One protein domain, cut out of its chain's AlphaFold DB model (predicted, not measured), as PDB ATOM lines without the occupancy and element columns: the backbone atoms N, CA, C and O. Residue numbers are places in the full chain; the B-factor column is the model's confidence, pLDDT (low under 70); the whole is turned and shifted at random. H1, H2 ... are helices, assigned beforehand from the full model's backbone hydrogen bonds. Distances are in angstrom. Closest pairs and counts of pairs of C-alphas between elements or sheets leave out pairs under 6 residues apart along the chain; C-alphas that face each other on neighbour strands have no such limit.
ATOM      1  N   SER A  77     163.850 121.048 103.993       83.81
ATOM      2  CA  SER A  77     163.582 119.782 103.319       83.81
ATOM      3  C   SER A  77     162.116 119.373 103.412       83.81
ATOM      4  O   SER A  77     161.619 118.726 102.498       83.81
ATOM      5  N   MET A  78     161.416 119.790 104.472       82.88
ATOM      6  CA  MET A  78     159.982 119.555 104.626       82.88
ATOM      7  C   MET A  78     159.169 120.284 103.553       82.88
ATOM      8  O   MET A  78     158.301 119.665 102.949       82.88
ATOM      9  N   TYR A  79     159.502 121.545 103.250       87.56
ATOM     10  CA  TYR A  79     158.811 122.302 102.206       87.56
ATOM     11  C   TYR A  79     158.915 121.610 100.850       87.56
ATOM     12  O   TYR A  79     157.931 121.531 100.136       87.56
ATOM     13  N   ARG A  80     160.070 121.016 100.515       83.00
ATOM     14  CA  ARG A  80     160.213 120.247  99.264       83.00
ATOM     15  C   ARG A  80     159.263 119.050  99.177       83.00
ATOM     16  O   ARG A  80     158.916 118.642  98.073       83.00
ATOM     17  N   ILE A  81     158.880 118.466 100.312       86.44
ATOM     18  CA  ILE A  81     157.904 117.373 100.370       86.44
ATOM     19  C   ILE A  81     156.498 117.946 100.207       86.44
ATOM     20  O   ILE A  81     155.774 117.534  99.303       86.44
ATOM     21  N   THR A  82     156.127 118.915 101.047       86.94
ATOM     22  CA  THR A  82     154.760 119.452 101.103       86.94
ATOM     23  C   THR A  82     154.401 120.272  99.867       86.94
ATOM     24  O   THR A  82     153.283 120.177  99.379       86.94
ATOM     25  N   SER A  83     155.349 120.997  99.267       87.38
ATOM     26  CA  SER A  83     155.111 121.764  98.037       87.38
ATOM     27  C   SER A  83     154.731 120.880  96.847       87.38
ATOM     28  O   SER A  83     154.159 121.373  95.876       87.38
ATOM     29  N   PHE A  84     155.060 119.584  96.897       91.75
ATOM     30  CA  PHE A  84     154.703 118.628  95.852       91.75
ATOM     31  C   PHE A  84     153.217 118.250  95.866       91.75
ATOM     32  O   PHE A  84     152.697 117.793  94.854       91.75
ATOM     33  N   GLU A  85     152.511 118.491  96.974       91.69
ATOM     34  CA  GLU A  85     151.063 118.291  97.062       91.69
ATOM     35  C   GLU A  85     150.325 119.097  95.988       91.69
ATOM     36  O   GLU A  85     149.460 118.565  95.299       91.69
ATOM     37  N   THR A  86     150.724 120.354  95.765       91.38
ATOM     38  CA  THR A  86     150.141 121.204  94.716       91.38
ATOM     39  C   THR A  86     150.328 120.601  93.324       91.38
ATOM     40  O   THR A  86     149.420 120.666  92.504       91.38
ATOM     41  N   PHE A  87     151.484 119.985  93.049       92.56
ATOM     42  CA  PHE A  87     151.721 119.297  91.778       92.56
ATOM     43  C   PHE A  87     150.758 118.113  91.594       92.56
ATOM     44  O   PHE A  87     150.169 117.975  90.523       92.56
ATOM     45  N   LEU A  88     150.564 117.297  92.638       93.75
ATOM     46  CA  LEU A  88     149.639 116.159  92.604       93.75
ATOM     47  C   LEU A  88     148.192 116.622  92.414       93.75
ATOM     48  O   LEU A  88     147.526 116.182  91.480       93.75
ATOM     49  N   ARG A  89     147.742 117.572  93.240       94.31
ATOM     50  CA  ARG A  89     146.374 118.095  93.210       94.31
ATOM     51  C   ARG A  89     146.026 118.719  91.860       94.31
ATOM     52  O   ARG A  89     144.967 118.431  91.324       94.31
ATOM     53  N   ASN A  90     146.930 119.497  91.263       94.12
ATOM     54  CA  ASN A  90     146.698 120.087  89.941       94.12
ATOM     55  C   ASN A  90     146.462 119.016  88.861       94.12
ATOM     56  O   ASN A  90     145.637 119.203  87.967       94.12
ATOM     57  N   HIS A  91     147.186 117.894  88.917       95.06
ATOM     58  CA  HIS A  91     146.973 116.789  87.984       95.06
ATOM     59  C   HIS A  91     145.668 116.038  88.266       95.06
ATOM     60  O   HIS A  91     144.962 115.709  87.318       95.06
ATOM     61  N   GLU A  92     145.304 115.821  89.530       95.00
ATOM     62  CA  GLU A  92     144.019 115.212  89.897       95.00
ATOM     63  C   GLU A  92     142.824 116.077  89.463       95.00
ATOM     64  O   GLU A  92     141.897 115.578  88.826       95.00
ATOM     65  N   GLU A  93     142.865 117.386  89.731       96.31
ATOM     66  CA  GLU A  93     141.806 118.348  89.383       96.31
ATOM     67  C   GLU A  93     141.611 118.497  87.868       96.31
ATOM     68  O   GLU A  93     140.502 118.755  87.405       96.31
ATOM     69  N   THR A  94     142.676 118.298  87.087       96.06
ATOM     70  CA  THR A  94     142.630 118.312  85.616       96.06
ATOM     71  C   THR A  94     142.402 116.926  85.016       96.06
ATOM     72  O   THR A  94     142.610 116.739  83.821       96.06
ATOM     73  N   ASN A  95     142.013 115.933  85.829       95.75
ATOM     74  CA  ASN A  95     141.827 114.542  85.408       95.75
ATOM     75  C   ASN A  95     143.010 114.007  84.573       95.75
ATOM     76  O   ASN A  95     142.841 113.303  83.578       95.75
ATOM     77  N   PHE A  96     144.222 114.386  84.978       95.31
ATOM     78  CA  PHE A  96     145.494 114.002  84.371       95.31
ATOM     79  C   PHE A  96     145.677 114.415  82.900       95.31
ATOM     80  O   PHE A  96     146.598 113.915  82.258       95.31
ATOM     81  N   GLU A  97     144.891 115.363  82.371       95.12
ATOM     82  CA  GLU A  97     144.945 115.791  80.959       95.12
ATOM     83  C   GLU A  97     146.361 116.150  80.476       95.12
ATOM     84  O   GLU A  97     146.738 115.837  79.348       95.12
ATOM     85  N   ASN A  98     147.170 116.768  81.345       91.75
ATOM     86  CA  ASN A  98     148.542 117.187  81.041       91.75
ATOM     87  C   ASN A  98     149.622 116.323  81.715       91.75
ATOM     88  O   ASN A  98     150.778 116.740  81.801       91.75
ATOM     89  N   PHE A  99     149.275 115.141  82.230       96.31
ATOM     90  CA  PHE A  99     150.249 114.245  82.850       96.31
ATOM     91  C   PHE A  99     151.044 113.497  81.772       96.31
ATOM     92  O   PHE A  99     150.559 112.559  81.146       96.31
ATOM     93  N   ASN A 100     152.282 113.928  81.542       95.50
ATOM     94  CA  ASN A 100     153.151 113.397  80.492       95.50
ATOM     95  C   ASN A 100     154.424 112.755  81.075       95.50
ATOM     96  O   ASN A 100     154.579 112.623  82.288       95.50
ATOM     97  N   THR A 101     155.360 112.358  80.209       96.94
ATOM     98  CA  THR A 101     156.630 111.745  80.625       96.94
ATOM     99  C   THR A 101     157.430 112.627  81.585       96.94
ATOM    100  O   THR A 101     157.984 112.108  82.549       96.94
ATOM    101  N   ALA A 102     157.445 113.949  81.393       96.00
ATOM    102  CA  ALA A 102     158.139 114.860  82.303       96.00
ATOM    103  C   ALA A 102     157.459 114.905  83.684       96.00
ATOM    104  O   ALA A 102     158.143 114.850  84.704       96.00
ATOM    105  N   SER A 103     156.118 114.919  83.732       95.31
ATOM    106  CA  SER A 103     155.364 114.782  84.989       95.31
ATOM    107  C   SER A 103     155.683 113.463  85.703       95.31
ATOM    108  O   SER A 103     155.878 113.446  86.919       95.31
ATOM    109  N   LEU A 104     155.785 112.360  84.953       96.12
ATOM    110  CA  LEU A 104     156.137 111.043  85.488       96.12
ATOM    111  C   LEU A 104     157.571 111.000  86.035       96.12
ATOM    112  O   LEU A 104     157.799 110.472  87.123       96.12
ATOM    113  N   GLU A 105     158.540 111.560  85.314       96.75
ATOM    114  CA  GLU A 105     159.932 111.663  85.766       96.75
ATOM    115  C   GLU A 105     160.044 112.490  87.049       96.75
ATOM    116  O   GLU A 105     160.712 112.078  87.999       96.75
ATOM    117  N   GLN A 106     159.334 113.618  87.109       94.06
ATOM    118  CA  GLN A 106     159.294 114.475  88.286       94.06
ATOM    119  C   GLN A 106     158.665 113.757  89.493       94.06
ATOM    120  O   GLN A 106     159.201 113.836  90.603       94.06
ATOM    121  N   LEU A 107     157.573 113.015  89.283       95.12
ATOM    122  CA  LEU A 107     156.944 112.185  90.311       95.12
ATOM    123  C   LEU A 107     157.897 111.100  90.824       95.12
ATOM    124  O   LEU A 107     158.089 110.972  92.033       95.12
ATOM    125  N   ASN A 108     158.539 110.358  89.923       95.31
ATOM    126  CA  ASN A 108     159.498 109.315  90.288       95.31
ATOM    127  C   ASN A 108     160.684 109.884  91.073       95.31
ATOM    128  O   ASN A 108     161.077 109.320  92.097       95.31
ATOM    129  N   PHE A 109     161.222 111.028  90.644       93.75
ATOM    130  CA  PHE A 109     162.280 111.713  91.377       93.75
ATOM    131  C   PHE A 109     161.835 112.067  92.798       93.75
ATOM    132  O   PHE A 109     162.569 111.809  93.756       93.75
ATOM    133  N   GLN A 110     160.628 112.616  92.948       92.38
ATOM    134  CA  GLN A 110     160.110 112.993  94.255       92.38
ATOM    135  C   GLN A 110     159.896 111.782  95.166       92.38
ATOM    136  O   GLN A 110     160.272 111.834  96.338       92.38
ATOM    137  N   ILE A 111     159.355 110.679  94.641       91.12
ATOM    138  CA  ILE A 111     159.190 109.423  95.387       91.12
ATOM    139  C   ILE A 111     160.532 108.977  95.985       91.12
ATOM    140  O   ILE A 111     160.604 108.642  97.171       91.12
ATOM    141  N   GLU A 112     161.615 109.036  95.209       91.19
ATOM    142  CA  GLU A 112     162.951 108.671  95.690       91.19
ATOM    143  C   GLU A 112     163.494 109.623  96.766       91.19
ATOM    144  O   GLU A 112     164.185 109.182  97.689       91.19
ATOM    145  N   GLN A 113     163.165 110.919  96.711       88.00
ATOM    146  CA  GLN A 113     163.517 111.853  97.788       88.00
ATOM    147  C   GLN A 113     162.737 111.552  99.071       88.00
ATOM    148  O   GLN A 113     163.336 111.444 100.145       88.00
ATOM    149  N   VAL A 114     161.418 111.357  98.975       87.44
ATOM    150  CA  VAL A 114     160.563 111.081 100.139       87.44
ATOM    151  C   VAL A 114     160.979 109.787 100.836       87.44
ATOM    152  O   VAL A 114     161.124 109.782 102.058       87.44
ATOM    153  N   LYS A 115     161.282 108.718 100.086       86.62
ATOM    154  CA  LYS A 115     161.809 107.460 100.650       86.62
ATOM    155  C   LYS A 115     163.063 107.670 101.500       86.62
ATOM    156  O   LYS A 115     163.201 107.046 102.551       86.62
ATOM    157  N   LYS A 116     163.977 108.550 101.076       87.44
ATOM    158  CA  LYS A 116     165.187 108.882 101.848       87.44
ATOM    159  C   LYS A 116     164.843 109.641 103.127       87.44
ATOM    160  O   LYS A 116     165.386 109.327 104.184       87.44
ATOM    161  N   TYR A 117     163.934 110.610 103.046       84.44
ATOM    162  CA  TYR A 117     163.525 111.404 104.205       84.44
ATOM    163  C   TYR A 117     162.780 110.566 105.247       84.44
ATOM    164  O   TYR A 117     163.113 110.665 106.427       84.44
ATOM    165  N   LEU A 118     161.889 109.661 104.825       86.12
ATOM    166  CA  LEU A 118     161.176 108.718 105.699       86.12
ATOM    167  C   LEU A 118     162.109 107.920 106.624       86.12
ATOM    168  O   LEU A 118     161.750 107.656 107.768       86.12
ATOM    169  N   LYS A 119     163.313 107.581 106.148       86.06
ATOM    170  CA  LYS A 119     164.300 106.763 106.873       86.06
ATOM    171  C   LYS A 119     165.322 107.575 107.662       86.06
ATOM    172  O   LYS A 119     166.137 107.005 108.381       86.06
ATOM    173  N   SER A 120     165.335 108.894 107.502       89.44
ATOM    174  CA  SER A 120     166.348 109.733 108.132       89.44
ATOM    175  C   SER A 120     166.040 109.964 109.614       89.44
ATOM    176  O   SER A 120     164.897 110.202 110.005       89.44
ATOM    177  N   ASN A 121     167.079 109.937 110.452       90.19
ATOM    178  CA  ASN A 121     166.932 110.066 111.906       90.19
ATOM    179  C   ASN A 121     166.271 111.387 112.337       90.19
ATOM    180  O   ASN A 121     165.533 111.411 113.324       90.19
ATOM    181  N   SER A 122     166.517 112.477 111.602       87.31
ATOM    182  CA  SER A 122     165.910 113.783 111.874       87.31
ATOM    183  C   SER A 122     164.392 113.751 111.681       87.31
ATOM    184  O   SER A 122     163.656 114.174 112.570       87.31
ATOM    185  N   TYR A 123     163.912 113.179 110.575       88.88
ATOM    186  CA  TYR A 123     162.480 113.050 110.294       88.88
ATOM    187  C   TYR A 123     161.791 112.045 111.216       88.88
ATOM    188  O   TYR A 123     160.732 112.347 111.756       88.88
ATOM    189  N   ILE A 124     162.414 110.889 111.472       89.19
ATOM    190  CA  ILE A 124     161.897 109.889 112.423       89.19
ATOM    191  C   ILE A 124     161.675 110.508 113.807       89.19
ATOM    192  O   ILE A 124     160.684 110.214 114.475       89.19
ATOM    193  N   SER A 125     162.593 111.374 114.240       88.88
ATOM    194  CA  SER A 125     162.451 112.095 115.507       88.88
ATOM    195  C   SER A 125     161.298 113.097 115.455       88.88
ATOM    196  O   SER A 125     160.518 113.161 116.401       88.88
ATOM    197  N   ALA A 126     161.149 113.825 114.343       87.06
ATOM    198  CA  ALA A 126     160.071 114.791 114.150       87.06
ATOM    199  C   ALA A 126     158.676 114.141 114.114       87.06
ATOM    200  O   ALA A 126     157.748 114.696 114.691       87.06
ATOM    201  N   TYR A 127     158.516 112.951 113.521       86.81
ATOM    202  CA  TYR A 127     157.217 112.262 113.465       86.81
ATOM    203  C   TYR A 127     156.617 112.004 114.849       86.81
ATOM    204  O   TYR A 127     155.407 112.093 115.009       86.81
ATOM    205  N   LYS A 128     157.455 111.765 115.866       84.31
ATOM    206  CA  LYS A 128     157.007 111.572 117.256       84.31
ATOM    207  C   LYS A 128     156.383 112.826 117.871       84.31
ATOM    208  O   LYS A 128     155.653 112.713 118.848       84.31
ATOM    209  N   ALA A 129     156.707 114.004 117.342       86.69
ATOM    210  CA  ALA A 129     156.161 115.278 117.794       86.69
ATOM    211  C   ALA A 129     154.867 115.663 117.053       86.69
ATOM    212  O   ALA A 129     154.192 116.606 117.461       86.69
ATOM    213  N   ILE A 130     154.513 114.957 115.973       86.38
ATOM    214  CA  ILE A 130     153.297 115.211 115.202       86.38
ATOM    215  C   ILE A 130     152.159 114.403 115.825       86.38
ATOM    216  O   ILE A 130     152.198 113.176 115.847       86.38
ATOM    217  N   ASN A 131     151.122 115.092 116.302       87.38
ATOM    218  CA  ASN A 131     149.914 114.443 116.803       87.38
ATOM    219  C   ASN A 131     149.046 113.959 115.628       87.38
ATOM    220  O   ASN A 131     148.154 114.673 115.173       87.38
ATOM    221  N   SER A 132     149.359 112.777 115.098       87.44
ATOM    222  CA  SER A 132     148.646 112.150 113.985       87.44
ATOM    223  C   SER A 132     148.500 110.651 114.213       87.44
ATOM    224  O   SER A 132     149.417 109.996 114.702       87.44
ATOM    225  N   GLU A 133     147.358 110.097 113.807       87.75
ATOM    226  CA  GLU A 133     147.135 108.645 113.769       87.75
ATOM    227  C   GLU A 133     147.934 107.969 112.642       87.75
ATOM    228  O   GLU A 133     148.139 106.756 112.643       87.75
ATOM    229  N   PHE A 134     148.406 108.746 111.661       86.69
ATOM    230  CA  PHE A 134     149.220 108.235 110.569       86.69
ATOM    231  C   PHE A 134     150.680 108.071 111.005       86.69
ATOM    232  O   PHE A 134     151.358 109.053 111.304       86.69
ATOM    233  N   SER A 135     151.188 106.834 110.960       86.12
ATOM    234  CA  SER A 135     152.598 106.506 111.204       86.12
ATOM    235  C   SER A 135     153.346 106.272 109.880       86.12
ATOM    236  O   SER A 135     153.203 105.204 109.272       86.12
ATOM    237  N   PRO A 136     154.191 107.220 109.419       85.00
ATOM    238  CA  PRO A 136     154.946 107.049 108.176       85.00
ATOM    239  C   PRO A 136     155.912 105.856 108.228       85.00
ATOM    240  O   PRO A 136     156.174 105.217 107.213       85.00
ATOM    241  N   ILE A 137     156.426 105.542 109.421       83.25
ATOM    242  CA  ILE A 137     157.402 104.467 109.646       83.25
ATOM    243  C   ILE A 137     156.746 103.088 109.519       83.25
ATOM    244  O   ILE A 137     157.358 102.157 109.004       83.25
ATOM    245  N   GLU A 138     155.505 102.934 109.981       85.69
ATOM    246  CA  GLU A 138     154.765 101.673 109.840       85.69
ATOM    247  C   GLU A 138     154.341 101.425 108.397       85.69
ATOM    248  O   GLU A 138     154.374 100.289 107.928       85.69
ATOM    249  N   LYS A 139     153.972 102.490 107.677       81.88
ATOM    250  CA  LYS A 139     153.565 102.406 106.271       81.88
ATOM    251  C   LYS A 139     154.718 102.112 105.320       81.88
ATOM    252  O   LYS A 139     154.462 101.546 104.272       81.88
ATOM    253  N   GLU A 140     155.958 102.443 105.675       74.31
ATOM    254  CA  GLU A 140     157.132 102.084 104.864       74.31
ATOM    255  C   GLU A 140     157.403 100.573 104.824       74.31
ATOM    256  O   GLU A 140     157.977 100.088 103.853       74.31
ATOM    257  N   LYS A 141     156.998  99.835 105.862       65.81
ATOM    258  CA  LYS A 141     157.275  98.397 106.001       65.81
ATOM    259  C   LYS A 141     156.281  97.491 105.263       65.81
ATOM    260  O   LYS A 141     156.513  96.283 105.230       65.81
TER     261      LYS A 141
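This is residues 77 to 141 of the 142 residues of an uncharacterized protein of Eubacterium nodatum ATCC 33099 (UniProt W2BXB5). The model is a loose, open frame of helices: the long helix H3 makes one side, and the shorter helices H1 and H2, one after the other, slant away from it like the second arm of a V. A connection of residues 94 to 100 spans the wide end of the V, while H4 and H5 lie near the other end of H3, with residues 128 to 134 sticking out as a loop between them. The printed part has 65 residues with five named helices, in the order H1 to H5, and no named strand, and its class is all helix. It is loose, with a radius of gyration of the C-alphas of 13.8 A, and elongated, with spans of 38 by 23 by 21 A.

H1 is residues 77 to 82, 9.1 A from first to last C-alpha, and begins with C-alpha 77 at (163.582, 119.782, 103.319). H2, residues 84 to 93, measures 14.4 A. H3, residues 101 to 118, is the longest helix at 25.7 A, and runs from C-alpha 101 at (156.630, 111.745, 80.625) to C-alpha 118 at (161.176, 108.718, 105.699). H4, residues 121 to 127, measures 10.1 A. H5, residues 136 to 140, measures 6.4 A and ends with C-alpha 140 at (157.132, 102.084, 104.864).

H1 and H2 meet only through their link. H1 is close to H3 but not clearly touching, the closest C-alphas being those of Ile 81 and Val 114, 6.8 A apart; the two run opposite ways at a steep tilt of 54 degrees. H2 is likewise close to H3 but not clearly touching, with the closest C-alphas, of Phe 84 and Gln 110, 8.0 A apart, and runs opposite ways to it at a steep tilt of 43 degrees. H4 is about perpendicular to H3, at 87 degrees, and close but not clearly touching: the closest C-alphas, of Tyr 117 and Tyr 123, are 6.4 A apart. H5 and H3 only just touch, with 3 pairs of C-alphas within 8 A, and H3 does so with residue 118 alone; the closest C-alphas, of Leu 118 and Pro 136, are 6.9 A apart. H4 and H5 are close but not clearly touching, with the C-alphas of Ile 124 and Ile 137 closest at 7.6 A. H1 and H2 are each apart from H4 and from H5. In H2, H3, H4 and H5 every O i to N i+4 pair is within hydrogen-bond range; in H1 it is 1 of 2.

The two C-alphas farthest apart are those of Glu 97 and Ser 125, at 38.9 A. The printed part has no cut. The links H1 to H2 and H3 to H4 are tight, H2 to H3 and H4 to H5 are short, and no link is long. Mean pLDDT of the printed part is 89.5, and one printed residue, Lys 141, is under 70.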